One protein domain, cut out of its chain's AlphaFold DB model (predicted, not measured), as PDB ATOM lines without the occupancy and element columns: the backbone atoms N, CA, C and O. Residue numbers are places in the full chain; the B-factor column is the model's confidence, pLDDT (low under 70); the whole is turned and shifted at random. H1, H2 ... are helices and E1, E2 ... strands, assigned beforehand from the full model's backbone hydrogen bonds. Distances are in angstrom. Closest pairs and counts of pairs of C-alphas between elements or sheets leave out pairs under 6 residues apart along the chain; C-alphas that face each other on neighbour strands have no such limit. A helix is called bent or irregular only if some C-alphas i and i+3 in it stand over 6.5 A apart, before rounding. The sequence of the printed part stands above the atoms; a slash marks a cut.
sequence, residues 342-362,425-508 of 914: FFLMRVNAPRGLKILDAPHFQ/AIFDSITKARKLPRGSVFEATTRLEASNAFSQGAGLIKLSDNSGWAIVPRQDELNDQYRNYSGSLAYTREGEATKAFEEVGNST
ATOM      1  N   PHE A 342     138.882 198.364 184.151       70.12
ATOM      2  CA  PHE A 342     140.054 197.703 183.570       70.12
ATOM      3  C   PHE A 342     141.172 198.729 183.368       70.12
ATOM      4  O   PHE A 342     141.149 199.502 182.406       70.12
ATOM      5  N   PHE A 343     142.142 198.722 184.278       77.81
ATOM      6  CA  PHE A 343     143.300 199.610 184.230       77.81
ATOM      7  C   PHE A 343     144.398 199.003 183.352       77.81
ATOM      8  O   PHE A 343     144.793 197.855 183.572       77.81
ATOM      9  N   LEU A 344     144.953 199.771 182.415       80.50
ATOM     10  CA  LEU A 344     146.199 199.424 181.735       80.50
ATOM     11  C   LEU A 344     147.364 200.024 182.531       80.50
ATOM     12  O   LEU A 344     147.416 201.228 182.772       80.50
ATOM     13  N   MET A 345     148.277 199.174 182.993       87.38
ATOM     14  CA  MET A 345     149.284 199.521 183.996       87.38
ATOM     15  C   MET A 345     150.684 199.141 183.513       87.38
ATOM     16  O   MET A 345     150.892 198.034 183.020       87.38
ATOM     17  N   ARG A 346     151.658 200.042 183.661       89.19
ATOM     18  CA  ARG A 346     153.074 199.817 183.326       89.19
ATOM     19  C   ARG A 346     153.890 199.675 184.605       89.19
ATOM     20  O   ARG A 346     153.712 200.447 185.539       89.19
ATOM     21  N   VAL A 347     154.772 198.678 184.673       93.44
ATOM     22  CA  VAL A 347     155.624 198.441 185.849       93.44
ATOM     23  C   VAL A 347     156.811 199.400 185.863       93.44
ATOM     24  O   VAL A 347     157.670 199.331 184.985       93.44
ATOM     25  N   ASN A 348     156.925 200.208 186.916       92.38
ATOM     26  CA  ASN A 348     158.041 201.137 187.111       92.38
ATOM     27  C   ASN A 348     159.078 200.615 188.122       92.38
ATOM     28  O   ASN A 348     160.252 200.959 188.011       92.38
ATOM     29  N   ALA A 349     158.681 199.724 189.040       93.38
ATOM     30  CA  ALA A 349     159.543 199.141 190.069       93.38
ATOM     31  C   ALA A 349     160.831 198.505 189.487       93.38
ATOM     32  O   ALA A 349     160.732 197.602 188.647       93.38
ATOM     33  N   PRO A 350     162.040 198.890 189.955       92.44
ATOM     34  CA  PRO A 350     163.319 198.407 189.420       92.44
ATOM     35  C   PRO A 350     163.497 196.888 189.332       92.44
ATOM     36  O   PRO A 350     164.141 196.416 188.398       92.44
ATOM     37  N   ARG A 351     162.923 196.101 190.256       93.31
ATOM     38  CA  ARG A 351     163.030 194.625 190.252       93.31
ATOM     39  C   ARG A 351     161.780 193.912 189.716       93.31
ATOM     40  O   ARG A 351     161.689 192.685 189.836       93.31
ATOM     41  N   GLY A 352     160.854 194.666 189.117       94.44
ATOM     42  CA  GLY A 352     159.547 194.194 188.664       94.44
ATOM     43  C   GLY A 352     158.548 193.950 189.804       94.44
ATOM     44  O   GLY A 352     158.917 193.935 190.979       94.44
ATOM     45  N   LEU A 353     157.279 193.710 189.458       95.00
ATOM     46  CA  LEU A 353     156.265 193.245 190.415       95.00
ATOM     47  C   LEU A 353     156.299 191.714 190.485       95.00
ATOM     48  O   LEU A 353     156.329 191.049 189.449       95.00
ATOM     49  N   LYS A 354     156.269 191.132 191.689       94.69
ATOM     50  CA  LYS A 354     156.100 189.675 191.869       94.69
ATOM     51  C   LYS A 354     154.643 189.294 191.619       94.69
ATOM     52  O   LYS A 354     153.767 190.046 192.021       94.69
ATOM     53  N   ILE A 355     154.378 188.132 191.033       93.69
ATOM     54  CA  ILE A 355     153.022 187.580 190.910       93.69
ATOM     55  C   ILE A 355     152.822 186.501 191.979       93.69
ATOM     56  O   ILE A 355     153.672 185.628 192.155       93.69
ATOM     57  N   LEU A 356     151.696 186.575 192.687       91.38
ATOM     58  CA  LEU A 356     151.153 185.510 193.521       91.38
ATOM     59  C   LEU A 356     150.204 184.652 192.683       91.38
ATOM     60  O   LEU A 356     149.178 185.135 192.196       91.38
ATOM     61  N   ASP A 357     150.513 183.362 192.597       85.31
ATOM     62  CA  ASP A 357     149.747 182.348 191.860       85.31
ATOM     63  C   ASP A 357     148.548 181.844 192.699       85.31
ATOM     64  O   ASP A 357     148.222 180.658 192.727       85.31
ATOM     65  N   ALA A 358     147.906 182.762 193.431       77.88
ATOM     66  CA  ALA A 358     146.906 182.479 194.455       77.88
ATOM     67  C   ALA A 358     145.473 182.781 193.963       77.88
ATOM     68  O   ALA A 358     145.184 183.918 193.567       77.88
ATOM     69  N   PRO A 359     144.532 181.816 194.012       70.94
ATOM     70  CA  PRO A 359     143.124 182.074 193.728       70.94
ATOM     71  C   PRO A 359     142.502 183.044 194.745       70.94
ATOM     72  O   PRO A 359     142.875 183.092 195.916       70.94
ATOM     73  N   HIS A 360     141.490 183.787 194.291       61.16
ATOM     74  CA  HIS A 360     140.873 184.931 194.983       61.16
ATOM     75  C   HIS A 360     140.551 184.718 196.472       61.16
ATOM     76  O   HIS A 360     140.734 185.626 197.276       61.16
ATOM     77  N   PHE A 361     140.076 183.526 196.845       55.44
ATOM     78  CA  PHE A 361     139.681 183.219 198.222       55.44
ATOM     79  C   PHE A 361     140.881 183.107 199.177       55.44
ATOM     80  O   PHE A 361     140.779 183.517 200.328       55.44
ATOM     81  N   GLN A 362     142.037 182.625 198.706       71.81
ATOM     82  CA  GLN A 362     143.258 182.583 199.520       71.81
ATOM     83  C   GLN A 362     143.802 183.991 199.775       71.81
ATOM     84  O   GLN A 362     144.297 184.273 200.861       71.81
ATOM     85  N   ALA A 425     154.642 187.560 182.118       67.31
ATOM     86  CA  ALA A 425     155.421 187.196 183.290       67.31
ATOM     87  C   ALA A 425     156.687 186.385 182.961       67.31
ATOM     88  O   ALA A 425     156.633 185.312 182.360       67.31
ATOM     89  N   ILE A 426     157.827 186.848 183.471       80.75
ATOM     90  CA  ILE A 426     159.107 186.132 183.454       80.75
ATOM     91  C   ILE A 426     159.268 185.378 184.782       80.75
ATOM     92  O   ILE A 426     158.970 185.920 185.844       80.75
ATOM     93  N   PHE A 427     159.765 184.140 184.750       83.81
ATOM     94  CA  PHE A 427     160.196 183.443 185.967       83.81
ATOM     95  C   PHE A 427     161.572 183.949 186.421       83.81
ATOM     96  O   PHE A 427     162.548 183.853 185.678       83.81
ATOM     97  N   ASP A 428     161.661 184.442 187.656       76.69
ATOM     98  CA  ASP A 428     162.936 184.709 188.327       76.69
ATOM     99  C   ASP A 428     163.610 183.370 188.673       76.69
ATOM    100  O   ASP A 428     163.048 182.555 189.406       76.69
ATOM    101  N   SER A 429     164.808 183.125 188.139       73.31
ATOM    102  CA  SER A 429     165.555 181.878 188.351       73.31
ATOM    103  C   SER A 429     166.066 181.698 189.784       73.31
ATOM    104  O   SER A 429     166.273 180.562 190.208       73.31
ATOM    105  N   ILE A 430     166.246 182.791 190.530       75.56
ATOM    106  CA  ILE A 430     166.746 182.800 191.908       75.56
ATOM    107  C   ILE A 430     165.584 182.560 192.874       75.56
ATOM    108  O   ILE A 430     165.669 181.688 193.736       75.56
ATOM    109  N   THR A 431     164.476 183.297 192.726       77.62
ATOM    110  CA  THR A 431     163.333 183.194 193.658       77.62
ATOM    111  C   THR A 431     162.243 182.218 193.208       77.62
ATOM    112  O   THR A 431     161.253 182.067 193.919       77.62
ATOM    113  N   LYS A 432     162.375 181.604 192.022       83.44
ATOM    114  CA  LYS A 432     161.390 180.715 191.362       83.44
ATOM    115  C   LYS A 432     159.978 181.307 191.205       83.44
ATOM    116  O   LYS A 432     159.034 180.579 190.912       83.44
ATOM    117  N   ALA A 433     159.832 182.620 191.370       85.19
ATOM    118  CA  ALA A 433     158.554 183.320 191.324       85.19
ATOM    119  C   ALA A 433     158.324 183.936 189.942       85.19
ATOM    120  O   ALA A 433     159.269 184.405 189.300       85.19
ATOM    121  N   ARG A 434     157.065 183.993 189.503       92.62
ATOM    122  CA  ARG A 434     156.680 184.774 188.323       92.62
ATOM    123  C   ARG A 434     156.762 186.271 188.638       92.62
ATOM    124  O   ARG A 434     156.442 186.695 189.749       92.62
ATOM    125  N   LYS A 435     157.204 187.075 187.672       93.19
ATOM    126  CA  LYS A 435     157.340 188.531 187.791       93.19
ATOM    127  C   LYS A 435     156.942 189.259 186.516       93.19
ATOM    128  O   LYS A 435     157.302 188.831 185.424       93.19
ATOM    129  N   LEU A 436     156.309 190.413 186.673       92.56
ATOM    130  CA  LEU A 436     156.157 191.417 185.622       92.56
ATOM    131  C   LEU A 436     157.410 192.315 185.638       92.56
ATOM    132  O   LEU A 436     157.626 193.005 186.639       92.56
ATOM    133  N   PRO A 437     158.282 192.296 184.611       91.50
ATOM    134  CA  PRO A 437     159.528 193.073 184.614       91.50
ATOM    135  C   PRO A 437     159.269 194.582 184.477       91.50
ATOM    136  O   PRO A 437     158.214 194.992 183.987       91.50
ATOM    137  N   ARG A 438     160.238 195.427 184.858       90.88
ATOM    138  CA  ARG A 438     160.158 196.883 184.633       90.88
ATOM    139  C   ARG A 438     159.922 197.184 183.148       90.88
ATOM    140  O   ARG A 438     160.507 196.541 182.281       90.88
ATOM    141  N   GLY A 439     159.043 198.140 182.868       84.19
ATOM    142  CA  GLY A 439     158.591 198.495 181.525       84.19
ATOM    143  C   GLY A 439     157.513 197.577 180.941       84.19
ATOM    144  O   GLY A 439     156.926 197.946 179.928       84.19
ATOM    145  N   SER A 440     157.199 196.424 181.552       86.50
ATOM    146  CA  SER A 440     156.069 195.608 181.085       86.50
ATOM    147  C   SER A 440     154.737 196.311 181.331       86.50
ATOM    148  O   SER A 440     154.525 196.921 182.381       86.50
ATOM    149  N   VAL A 441     153.844 196.204 180.347       83.81
ATOM    150  CA  VAL A 441     152.462 196.681 180.425       83.81
ATOM    151  C   VAL A 441     151.549 195.479 180.650       83.81
ATOM    152  O   VAL A 441     151.669 194.465 179.961       83.81
ATOM    153  N   PHE A 442     150.641 195.593 181.611       86.50
ATOM    154  CA  PHE A 442     149.667 194.574 181.981       86.50
ATOM    155  C   PHE A 442     148.295 195.214 182.213       86.50
ATOM    156  O   PHE A 442     148.186 196.406 182.480       86.50
ATOM    157  N   GLU A 443     147.234 194.425 182.092       85.06
ATOM    158  CA  GLU A 443     145.863 194.877 182.330       85.06
ATOM    159  C   GLU A 443     145.373 194.313 183.672       85.06
ATOM    160  O   GLU A 443     145.604 193.143 183.994       85.06
ATOM    161  N   ALA A 444     144.716 195.152 184.469       86.69
ATOM    162  CA  ALA A 444     144.276 194.839 185.822       86.69
ATOM    163  C   ALA A 444     142.767 195.052 185.998       86.69
ATOM    164  O   ALA A 444     142.202 196.002 185.468       86.69
ATOM    165  N   THR A 445     142.123 194.185 186.782       83.31
ATOM    166  CA  THR A 445     140.670 194.222 187.067       83.31
ATOM    167  C   THR A 445     140.313 194.808 188.430       83.31
ATOM    168  O   THR A 445     139.144 195.074 188.704       83.31
ATOM    169  N   THR A 446     141.279 194.923 189.342       84.94
ATOM    170  CA  THR A 446     141.065 195.398 190.718       84.94
ATOM    171  C   THR A 446     142.403 195.829 191.314       84.94
ATOM    172  O   THR A 446     143.392 195.113 191.150       84.94
ATOM    173  N   ARG A 447     142.427 196.949 192.045       80.31
ATOM    174  CA  ARG A 447     143.532 197.331 192.938       80.31
ATOM    175  C   ARG A 447     143.071 197.199 194.384       80.31
ATOM    176  O   ARG A 447     142.039 197.761 194.744       80.31
ATOM    177  N   LEU A 448     143.824 196.476 195.203       79.06
ATOM    178  CA  LEU A 448     143.637 196.387 196.650       79.06
ATOM    179  C   LEU A 448     144.755 197.171 197.338       79.06
ATOM    180  O   LEU A 448     145.668 196.611 197.937       79.06
ATOM    181  N   GLU A 449     144.670 198.487 197.159       65.50
ATOM    182  CA  GLU A 449     145.571 199.509 197.714       65.50
ATOM    183  C   GLU A 449     144.804 200.490 198.624       65.50
ATOM    184  O   GLU A 449     145.384 201.088 199.521       65.50
ATOM    185  N   ALA A 450     143.486 200.636 198.425       50.41
ATOM    186  CA  ALA A 450     142.638 201.613 199.119       50.41
ATOM    187  C   ALA A 450     142.067 201.130 200.471       50.41
ATOM    188  O   ALA A 450     141.355 201.869 201.145       50.41
ATOM    189  N   SER A 451     142.338 199.886 200.868       52.66
ATOM    190  CA  SER A 451     141.956 199.354 202.178       52.66
ATOM    191  C   SER A 451     143.093 199.552 203.179       52.66
ATOM    192  O   SER A 451     144.154 198.951 203.006       52.66
ATOM    193  N   ASN A 452     142.836 200.282 204.273       56.12
ATOM    194  CA  ASN A 452     143.790 200.586 205.362       56.12
ATOM    195  C   ASN A 452     144.426 199.358 206.064       56.12
ATOM    196  O   ASN A 452     145.239 199.521 206.967       56.12
ATOM    197  N   ALA A 453     144.077 198.135 205.654       55.62
ATOM    198  CA  ALA A 453     144.741 196.889 206.039       55.62
ATOM    199  C   ALA A 453     146.200 196.781 205.540       55.62
ATOM    200  O   ALA A 453     146.961 195.973 206.069       55.62
ATOM    201  N   PHE A 454     146.607 197.578 204.543       57.25
ATOM    202  CA  PHE A 454     147.989 197.623 204.054       57.25
ATOM    203  C   PHE A 454     148.697 198.918 204.468       57.25
ATOM    204  O   PHE A 454     148.201 200.021 204.243       57.25
ATOM    205  N   SER A 455     149.892 198.792 205.049       50.38
ATOM    206  CA  SER A 455     150.708 199.934 205.462       50.38
ATOM    207  C   SER A 455     151.540 200.509 204.304       50.38
ATOM    208  O   SER A 455     152.229 199.783 203.586       50.38
ATOM    209  N   GLN A 456     151.463 201.837 204.149       54.59
ATOM    210  CA  GLN A 456     152.359 202.716 203.374       54.59
ATOM    211  C   GLN A 456     152.978 202.096 202.097       54.59
ATOM    212  O   GLN A 456     154.189 201.891 201.979       54.59
ATOM    213  N   GLY A 457     152.120 201.837 201.106       57.84
ATOM    214  CA  GLY A 457     152.518 201.491 199.736       57.84
ATOM    215  C   GLY A 457     152.488 200.001 199.388       57.84
ATOM    216  O   GLY A 457     152.605 199.670 198.214       57.84
ATOM    217  N   ALA A 458     152.284 199.097 200.354       75.94
ATOM    218  CA  ALA A 458     151.923 197.715 200.024       75.94
ATOM    219  C   ALA A 458     150.532 197.648 199.369       75.94
ATOM    220  O   ALA A 458     149.619 198.374 199.755       75.94
ATOM    221  N   GLY A 459     150.352 196.724 198.425       88.00
ATOM    222  CA  GLY A 459     149.065 196.486 197.774       88.00
ATOM    223  C   GLY A 459     149.087 195.279 196.839       88.00
ATOM    224  O   GLY A 459     150.150 194.736 196.522       88.00
ATOM    225  N   LEU A 460     147.903 194.847 196.396       91.31
ATOM    226  CA  LEU A 460     147.735 193.724 195.467       91.31
ATOM    227  C   LEU A 460     146.890 194.124 194.252       91.31
ATOM    228  O   LEU A 460     145.756 194.582 194.395       91.31
ATOM    229  N   ILE A 461     147.410 193.884 193.049       91.62
ATOM    230  CA  ILE A 461     146.744 194.217 191.783       91.62
ATOM    231  C   ILE A 461     146.316 192.933 191.071       91.62
ATOM    232  O   ILE A 461     147.146 192.088 190.737       91.62
ATOM    233  N   LYS A 462     145.020 192.777 190.806       92.38
ATOM    234  CA  LYS A 462     144.453 191.579 190.173       92.38
ATOM    235  C   LYS A 462     144.621 191.617 188.657       92.38
ATOM    236  O   LYS A 462     144.052 192.493 188.005       92.38
ATOM    237  N   LEU A 463     145.329 190.646 188.084       91.00
ATOM    238  CA  LEU A 463     145.567 190.571 186.637       91.00
ATOM    239  C   LEU A 463     144.275 190.208 185.878       91.00
ATOM    240  O   LEU A 463     143.508 189.353 186.324       91.00
ATOM    241  N   SER A 464     144.004 190.869 184.746       83.62
ATOM    242  CA  SER A 464     142.737 190.728 184.003       83.62
ATOM    243  C   SER A 464     142.540 189.356 183.361       83.62
ATOM    244  O   SER A 464     141.417 188.858 183.287       83.62
ATOM    245  N   ASP A 465     143.637 188.701 182.980       80.94
ATOM    246  CA  ASP A 465     143.661 187.322 182.492       80.94
ATOM    247  C   ASP A 465     143.420 186.283 183.606       80.94
ATOM    248  O   ASP A 465     143.392 185.082 183.342       80.94
ATOM    249  N   ASN A 466     143.204 186.740 184.847       79.50
ATOM    250  CA  ASN A 466     143.066 185.946 186.068       79.50
ATOM    251  C   ASN A 466     144.288 185.056 186.363       79.50
ATOM    252  O   ASN A 466     144.178 184.101 187.132       79.50
ATOM    253  N   SER A 467     145.460 185.366 185.796       83.31
ATOM    254  CA  SER A 467     146.669 184.567 186.011       83.31
ATOM    255  C   SER A 467     147.280 184.728 187.405       83.31
ATOM    256  O   SER A 467     148.121 183.911 187.768       83.31
ATOM    257  N   GLY A 468     146.883 185.732 188.191       91.38
ATOM    258  CA  GLY A 468     147.330 185.917 189.572       91.38
ATOM    259  C   GLY A 468     147.133 187.344 190.083       91.38
ATOM    260  O   GLY A 468     146.367 188.127 189.511       91.38
ATOM    261  N   TRP A 469     147.859 187.680 191.147       93.56
ATOM    262  CA  TRP A 469     147.908 189.024 191.732       93.56
ATOM    263  C   TRP A 469     149.336 189.563 191.720       93.56
ATOM    264  O   TRP A 469     150.234 188.907 192.241       93.56
ATOM    265  N   ALA A 470     149.564 190.750 191.167       94.00
ATOM    266  CA  ALA A 470     150.852 191.427 191.264       94.00
ATOM    267  C   ALA A 470     151.000 192.115 192.634       94.00
ATOM    268  O   ALA A 470     150.124 192.877 193.042       94.00
ATOM    269  N   ILE A 471     152.105 191.847 193.334       94.00
ATOM    270  CA  ILE A 471     152.470 192.491 194.600       94.00
ATOM    271  C   ILE A 471     153.115 193.845 194.310       94.00
ATOM    272  O   ILE A 471     154.140 193.911 193.623       94.00
ATOM    273  N   VAL A 472     152.548 194.897 194.894       93.44
ATOM    274  CA  VAL A 472     153.127 196.241 194.961       93.44
ATOM    275  C   VAL A 472     154.110 196.284 196.145       93.44
ATOM    276  O   VAL A 472     153.688 196.020 197.274       93.44
ATOM    277  N   PRO A 473     155.413 196.557 195.931       90.00
ATOM    278  CA  PRO A 473     156.372 196.740 197.022       90.00
ATOM    279  C   PRO A 473     156.028 197.968 197.868       90.00
ATOM    280  O   PRO A 473     155.603 198.985 197.322       90.00
ATOM    281  N   ARG A 474     156.287 197.897 199.179       88.62
ATOM    282  CA  ARG A 474     156.167 199.046 200.095       88.62
ATOM    283  C   ARG A 474     157.081 200.202 199.683       88.62
ATOM    284  O   ARG A 474     158.059 199.998 198.965       88.62
ATOM    285  N   GLN A 475     156.789 201.416 200.152       86.12
ATOM    286  CA  GLN A 475     157.536 202.606 199.730       86.12
ATOM    287  C   GLN A 475     159.019 202.572 200.147       86.12
ATOM    288  O   GLN A 475     159.870 203.064 199.410       86.12
ATOM    289  N   ASP A 476     159.354 201.950 201.280       87.62
ATOM    290  CA  ASP A 476     160.733 201.673 201.703       87.62
ATOM    291  C   ASP A 476     161.413 200.647 200.779       87.62
ATOM    292  O   ASP A 476     162.461 200.932 200.200       87.62
ATOM    293  N   GLU A 477     160.765 199.503 200.536       89.94
ATOM    294  CA  GLU A 477     161.231 198.469 199.600       89.94
ATOM    295  C   GLU A 477     161.397 198.999 198.165       89.94
ATOM    296  O   GLU A 477     162.222 198.489 197.403       89.94
ATOM    297  N   LEU A 478     160.608 199.999 197.767       90.31
ATOM    298  CA  LEU A 478     160.678 200.663 196.470       90.31
ATOM    299  C   LEU A 478     161.808 201.706 196.430       90.31
ATOM    300  O   LEU A 478     162.600 201.699 195.488       90.31
ATOM    301  N   ASN A 479     161.943 202.538 197.468       88.25
ATOM    302  CA  ASN A 479     163.054 203.485 197.619       88.25
ATOM    303  C   ASN A 479     164.408 202.766 197.589       88.25
ATOM    304  O   ASN A 479     165.312 203.178 196.860       88.25
ATOM    305  N   ASP A 480     164.547 201.660 198.318       89.81
ATOM    306  CA  ASP A 480     165.783 200.880 198.328       89.81
ATOM    307  C   ASP A 480     166.013 200.151 197.000       89.81
ATOM    308  O   ASP A 480     167.154 200.054 196.546       89.81
ATOM    309  N   GLN A 481     164.962 199.706 196.302       91.75
ATOM    310  CA  GLN A 481     165.101 199.234 194.920       91.75
ATOM    311  C   GLN A 481     165.652 200.317 193.990       91.75
ATOM    312  O   GLN A 481     166.516 200.012 193.168       91.75
ATOM    313  N   TYR A 482     165.187 201.561 194.115       88.50
ATOM    314  CA  TYR A 482     165.682 202.673 193.309       88.50
ATOM    315  C   TYR A 482     167.118 203.066 193.677       88.50
ATOM    316  O   TYR A 482     167.936 203.174 192.770       88.50
ATOM    317  N   ARG A 483     167.471 203.167 194.966       87.06
ATOM    318  CA  ARG A 483     168.849 203.435 195.436       87.06
ATOM    319  C   ARG A 483     169.863 202.396 194.946       87.06
ATOM    320  O   ARG A 483     170.949 202.753 194.494       87.06
ATOM    321  N   ASN A 484     169.496 201.114 195.007       88.56
ATOM    322  CA  ASN A 484     170.337 200.022 194.506       88.56
ATOM    323  C   ASN A 484     170.421 200.006 192.967       88.56
ATOM    324  O   ASN A 484     171.431 199.577 192.418       88.56
ATOM    325  N   TYR A 485     169.386 200.477 192.262       87.06
ATOM    326  CA  TYR A 485     169.380 200.579 190.798       87.06
ATOM    327  C   TYR A 485     170.130 201.821 190.281       87.06
ATOM    328  O   TYR A 485     170.744 201.763 189.221       87.06
ATOM    329  N   SER A 486     170.101 202.937 191.018       83.19
ATOM    330  CA  SER A 486     170.706 204.221 190.628       83.19
ATOM    331  C   SER A 486     172.192 204.359 190.999       83.19
ATOM    332  O   SER A 486     172.795 205.410 190.779       83.19
ATOM    333  N   GLY A 487     172.802 203.300 191.546       78.44
ATOM    334  CA  GLY A 487     174.246 203.228 191.782       78.44
ATOM    335  C   GLY A 487     174.760 204.186 192.858       78.44
ATOM    336  O   GLY A 487     175.871 204.690 192.734       78.44
ATOM    337  N   SER A 488     173.961 204.464 193.896       65.88
ATOM    338  CA  SER A 488     174.312 205.303 195.062       65.88
ATOM    339  C   SER A 488     174.680 206.779 194.797       65.88
ATOM    340  O   SER A 488     174.871 207.514 195.765       65.88
ATOM    341  N   LEU A 489     174.782 207.226 193.541       64.12
ATOM    342  CA  LEU A 489     175.240 208.577 193.172       64.12
ATOM    343  C   LEU A 489     174.209 209.398 192.389       64.12
ATOM    344  O   LEU A 489     174.284 210.624 192.396       64.12
ATOM    345  N   ALA A 490     173.236 208.762 191.733       58.62
ATOM    346  CA  ALA A 490     172.168 209.488 191.055       58.62
ATOM    347  C   ALA A 490     170.990 209.741 192.008       58.62
ATOM    348  O   ALA A 490     170.280 208.808 192.405       58.62
ATOM    349  N   TYR A 491     170.774 211.020 192.332       64.44
ATOM    350  CA  TYR A 491     169.543 211.521 192.940       64.44
ATOM    351  C   TYR A 491     168.364 211.211 192.004       64.44
ATOM    352  O   TYR A 491     168.238 211.812 190.938       64.44
ATOM    353  N   THR A 492     167.500 210.267 192.383       61.50
ATOM    354  CA  THR A 492     166.206 210.057 191.709       61.50
ATOM    355  C   THR A 492     165.386 211.337 191.763       61.50
ATOM    356  O   THR A 492     165.319 211.947 192.835       61.50
ATOM    357  N   ARG A 493     164.728 211.725 190.660       65.06
ATOM    358  CA  ARG A 493     163.856 212.909 190.673       65.06
ATOM    359  C   ARG A 493     162.758 212.716 191.715       65.06
ATOM    360  O   ARG A 493     162.158 211.641 191.813       65.06
ATOM    361  N   GLU A 494     162.509 213.759 192.497       64.06
ATOM    362  CA  GLU A 494     161.506 213.746 193.557       64.06
ATOM    363  C   GLU A 494     160.125 213.442 192.948       64.06
ATOM    364  O   GLU A 494     159.616 214.192 192.118       64.06
ATOM    365  N   GLY A 495     159.575 212.271 193.283       65.31
ATOM    366  CA  GLY A 495     158.369 211.717 192.659       65.31
ATOM    367  C   GLY A 495     158.570 210.382 191.927       65.31
ATOM    368  O   GLY A 495     157.729 209.498 192.087       65.31
ATOM    369  N   GLU A 496     159.675 210.153 191.205       64.06
ATOM    370  CA  GLU A 496     159.875 208.898 190.439       64.06
ATOM    371  C   GLU A 496     159.891 207.659 191.343       64.06
ATOM    372  O   GLU A 496     159.304 206.622 191.028       64.06
ATOM    373  N   ALA A 497     160.521 207.790 192.514       65.25
ATOM    374  CA  ALA A 497     160.618 206.714 193.491       65.25
ATOM    375  C   ALA A 497     159.272 206.353 194.154       65.25
ATOM    376  O   ALA A 497     159.181 205.315 194.803       65.25
ATOM    377  N   THR A 498     158.219 207.167 193.993       71.31
ATOM    378  CA  THR A 498     156.940 207.026 194.728       71.31
ATOM    379  C   THR A 498     155.951 206.030 194.116       71.31
ATOM    380  O   THR A 498     154.884 205.789 194.677       71.31
ATOM    381  N   LYS A 499     156.260 205.466 192.939       85.88
ATOM    382  CA  LYS A 499     155.316 204.641 192.172       85.88
ATOM    383  C   LYS A 499     155.964 203.370 191.626       85.88
ATOM    384  O   LYS A 499     156.841 203.407 190.763       85.88
ATOM    385  N   ALA A 500     155.495 202.218 192.110       87.62
ATOM    386  CA  ALA A 500     155.910 200.896 191.623       87.62
ATOM    387  C   ALA A 500     155.345 200.568 190.227       87.62
ATOM    388  O   ALA A 500     155.850 199.683 189.532       87.62
ATOM    389  N   PHE A 501     154.302 201.283 189.817       89.88
ATOM    390  CA  PHE A 501     153.630 201.192 188.529       89.88
ATOM    391  C   PHE A 501     153.009 202.549 188.180       89.88
ATOM    392  O   PHE A 501     152.815 203.396 189.049       89.88
ATOM    393  N   GLU A 502     152.617 202.726 186.929       87.00
ATOM    394  CA  GLU A 502     151.819 203.859 186.459       87.00
ATOM    395  C   GLU A 502     150.601 203.367 185.670       87.00
ATOM    396  O   GLU A 502     150.597 202.258 185.133       87.00
ATOM    397  N   GLU A 503     149.551 204.181 185.617       82.31
ATOM    398  CA  GLU A 503     148.354 203.920 184.817       82.31
ATOM    399  C   GLU A 503     148.535 204.570 183.443       82.31
ATOM    400  O   GLU A 503     148.511 205.791 183.327       82.31
ATOM    401  N   VAL A 504     148.747 203.752 182.410       74.44
ATOM    402  CA  VAL A 504     148.999 204.210 181.027       74.44
ATOM    403  C   VAL A 504     147.717 204.327 180.193       74.44
ATOM    404  O   VAL A 504     147.770 204.624 179.003       74.44
ATOM    405  N   GLY A 505     146.557 204.079 180.806       64.38
ATOM    406  CA  GLY A 505     145.237 204.295 180.218       64.38
ATOM    407  C   GLY A 505     144.156 203.404 180.833       64.38
ATOM    408  O   GLY A 505     144.448 202.419 181.510       64.38
ATOM    409  N   ASN A 506     142.893 203.715 180.547       52.81
ATOM    410  CA  ASN A 506     141.753 202.844 180.840       52.81
ATOM    411  C   ASN A 506     141.098 202.422 179.528       52.81
ATOM    412  O   ASN A 506     140.687 203.273 178.741       52.81
ATOM    413  N   SER A 507     140.958 201.116 179.288       44.81
ATOM    414  CA  SER A 507     140.183 200.647 178.138       44.81
ATOM    415  C   SER A 507     138.697 200.668 178.487       44.81
ATOM    416  O   SER A 507     138.182 199.730 179.098       44.81
ATOM    417  N   THR A 508     137.998 201.733 178.088       47.31
ATOM    418  CA  THR A 508     136.546 201.915 178.256       47.31
ATOM    419  C   THR A 508     135.746 201.021 177.298       47.31
ATOM    420  O   THR A 508     134.984 201.502 176.461       47.31
TER     421      THR A 508
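This is residues 342 to 362 and 425 to 508 of the 914 residues of an uncharacterized protein of Fragilariopsis cylindrus CCMP1102 (UniProt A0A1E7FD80). One antiparallel sheet of seven strands is curled like part of a barrel and folded back on itself, with the bent strand E4 as hinge; the single helix, H1, lies beyond one end of the strands, and a long loop leads from it back to E7. The 105 printed residues hold E1 E2 E3 E4 E5 E6 H1 E7 along the chain, and the sheet's order is E3 E2 E6 E5 E4 E1 E7. The class is mixed, with under half of the residues in named elements. The whole is compact, with a radius of gyration of the C-alphas of 13.8 A and spans of 42 by 32 by 27 A.

E3 is residues 434 to 436, E2 353 to 356, E6 469 to 472 and E5 459 to 463. E4, residues 441 to 448, is 18.5 A long and bends by 82 degrees at residue 445. E1, residues 343 to 347, begins with C-alpha 343 at (143.300, 199.610, 184.230). E7, residues 501 to 506, is 14.2 A long and ends with C-alpha 506 at (141.753, 202.844, 180.840). H1, residues 475 to 485, is 15.0 A long.

In this folded sheet, one sheet bent into two leaves, E3 E2 E6 E5 face E1 E7. E4 E5 E6 form a meander, each strand the antiparallel neighbour of the one before; N 462 and O 446 are 2.9 A apart, and N 470 and O 461 2.8 A. E4 pairs with E1 over residues 441 to 444, with N 345 and O 442 at 2.8 A. H1 is not on the sheet; every O i to N i+4 pair in it is within hydrogen-bond range.

Residues 363 to 424 are not printed; C-alphas 362 and 425 are 20.8 A apart across the cut. The link from H1 to E7 is long, 15 residues. Mean pLDDT of the printed part is 79.4; residues under 70 include 449 to 457 and 488 to 497.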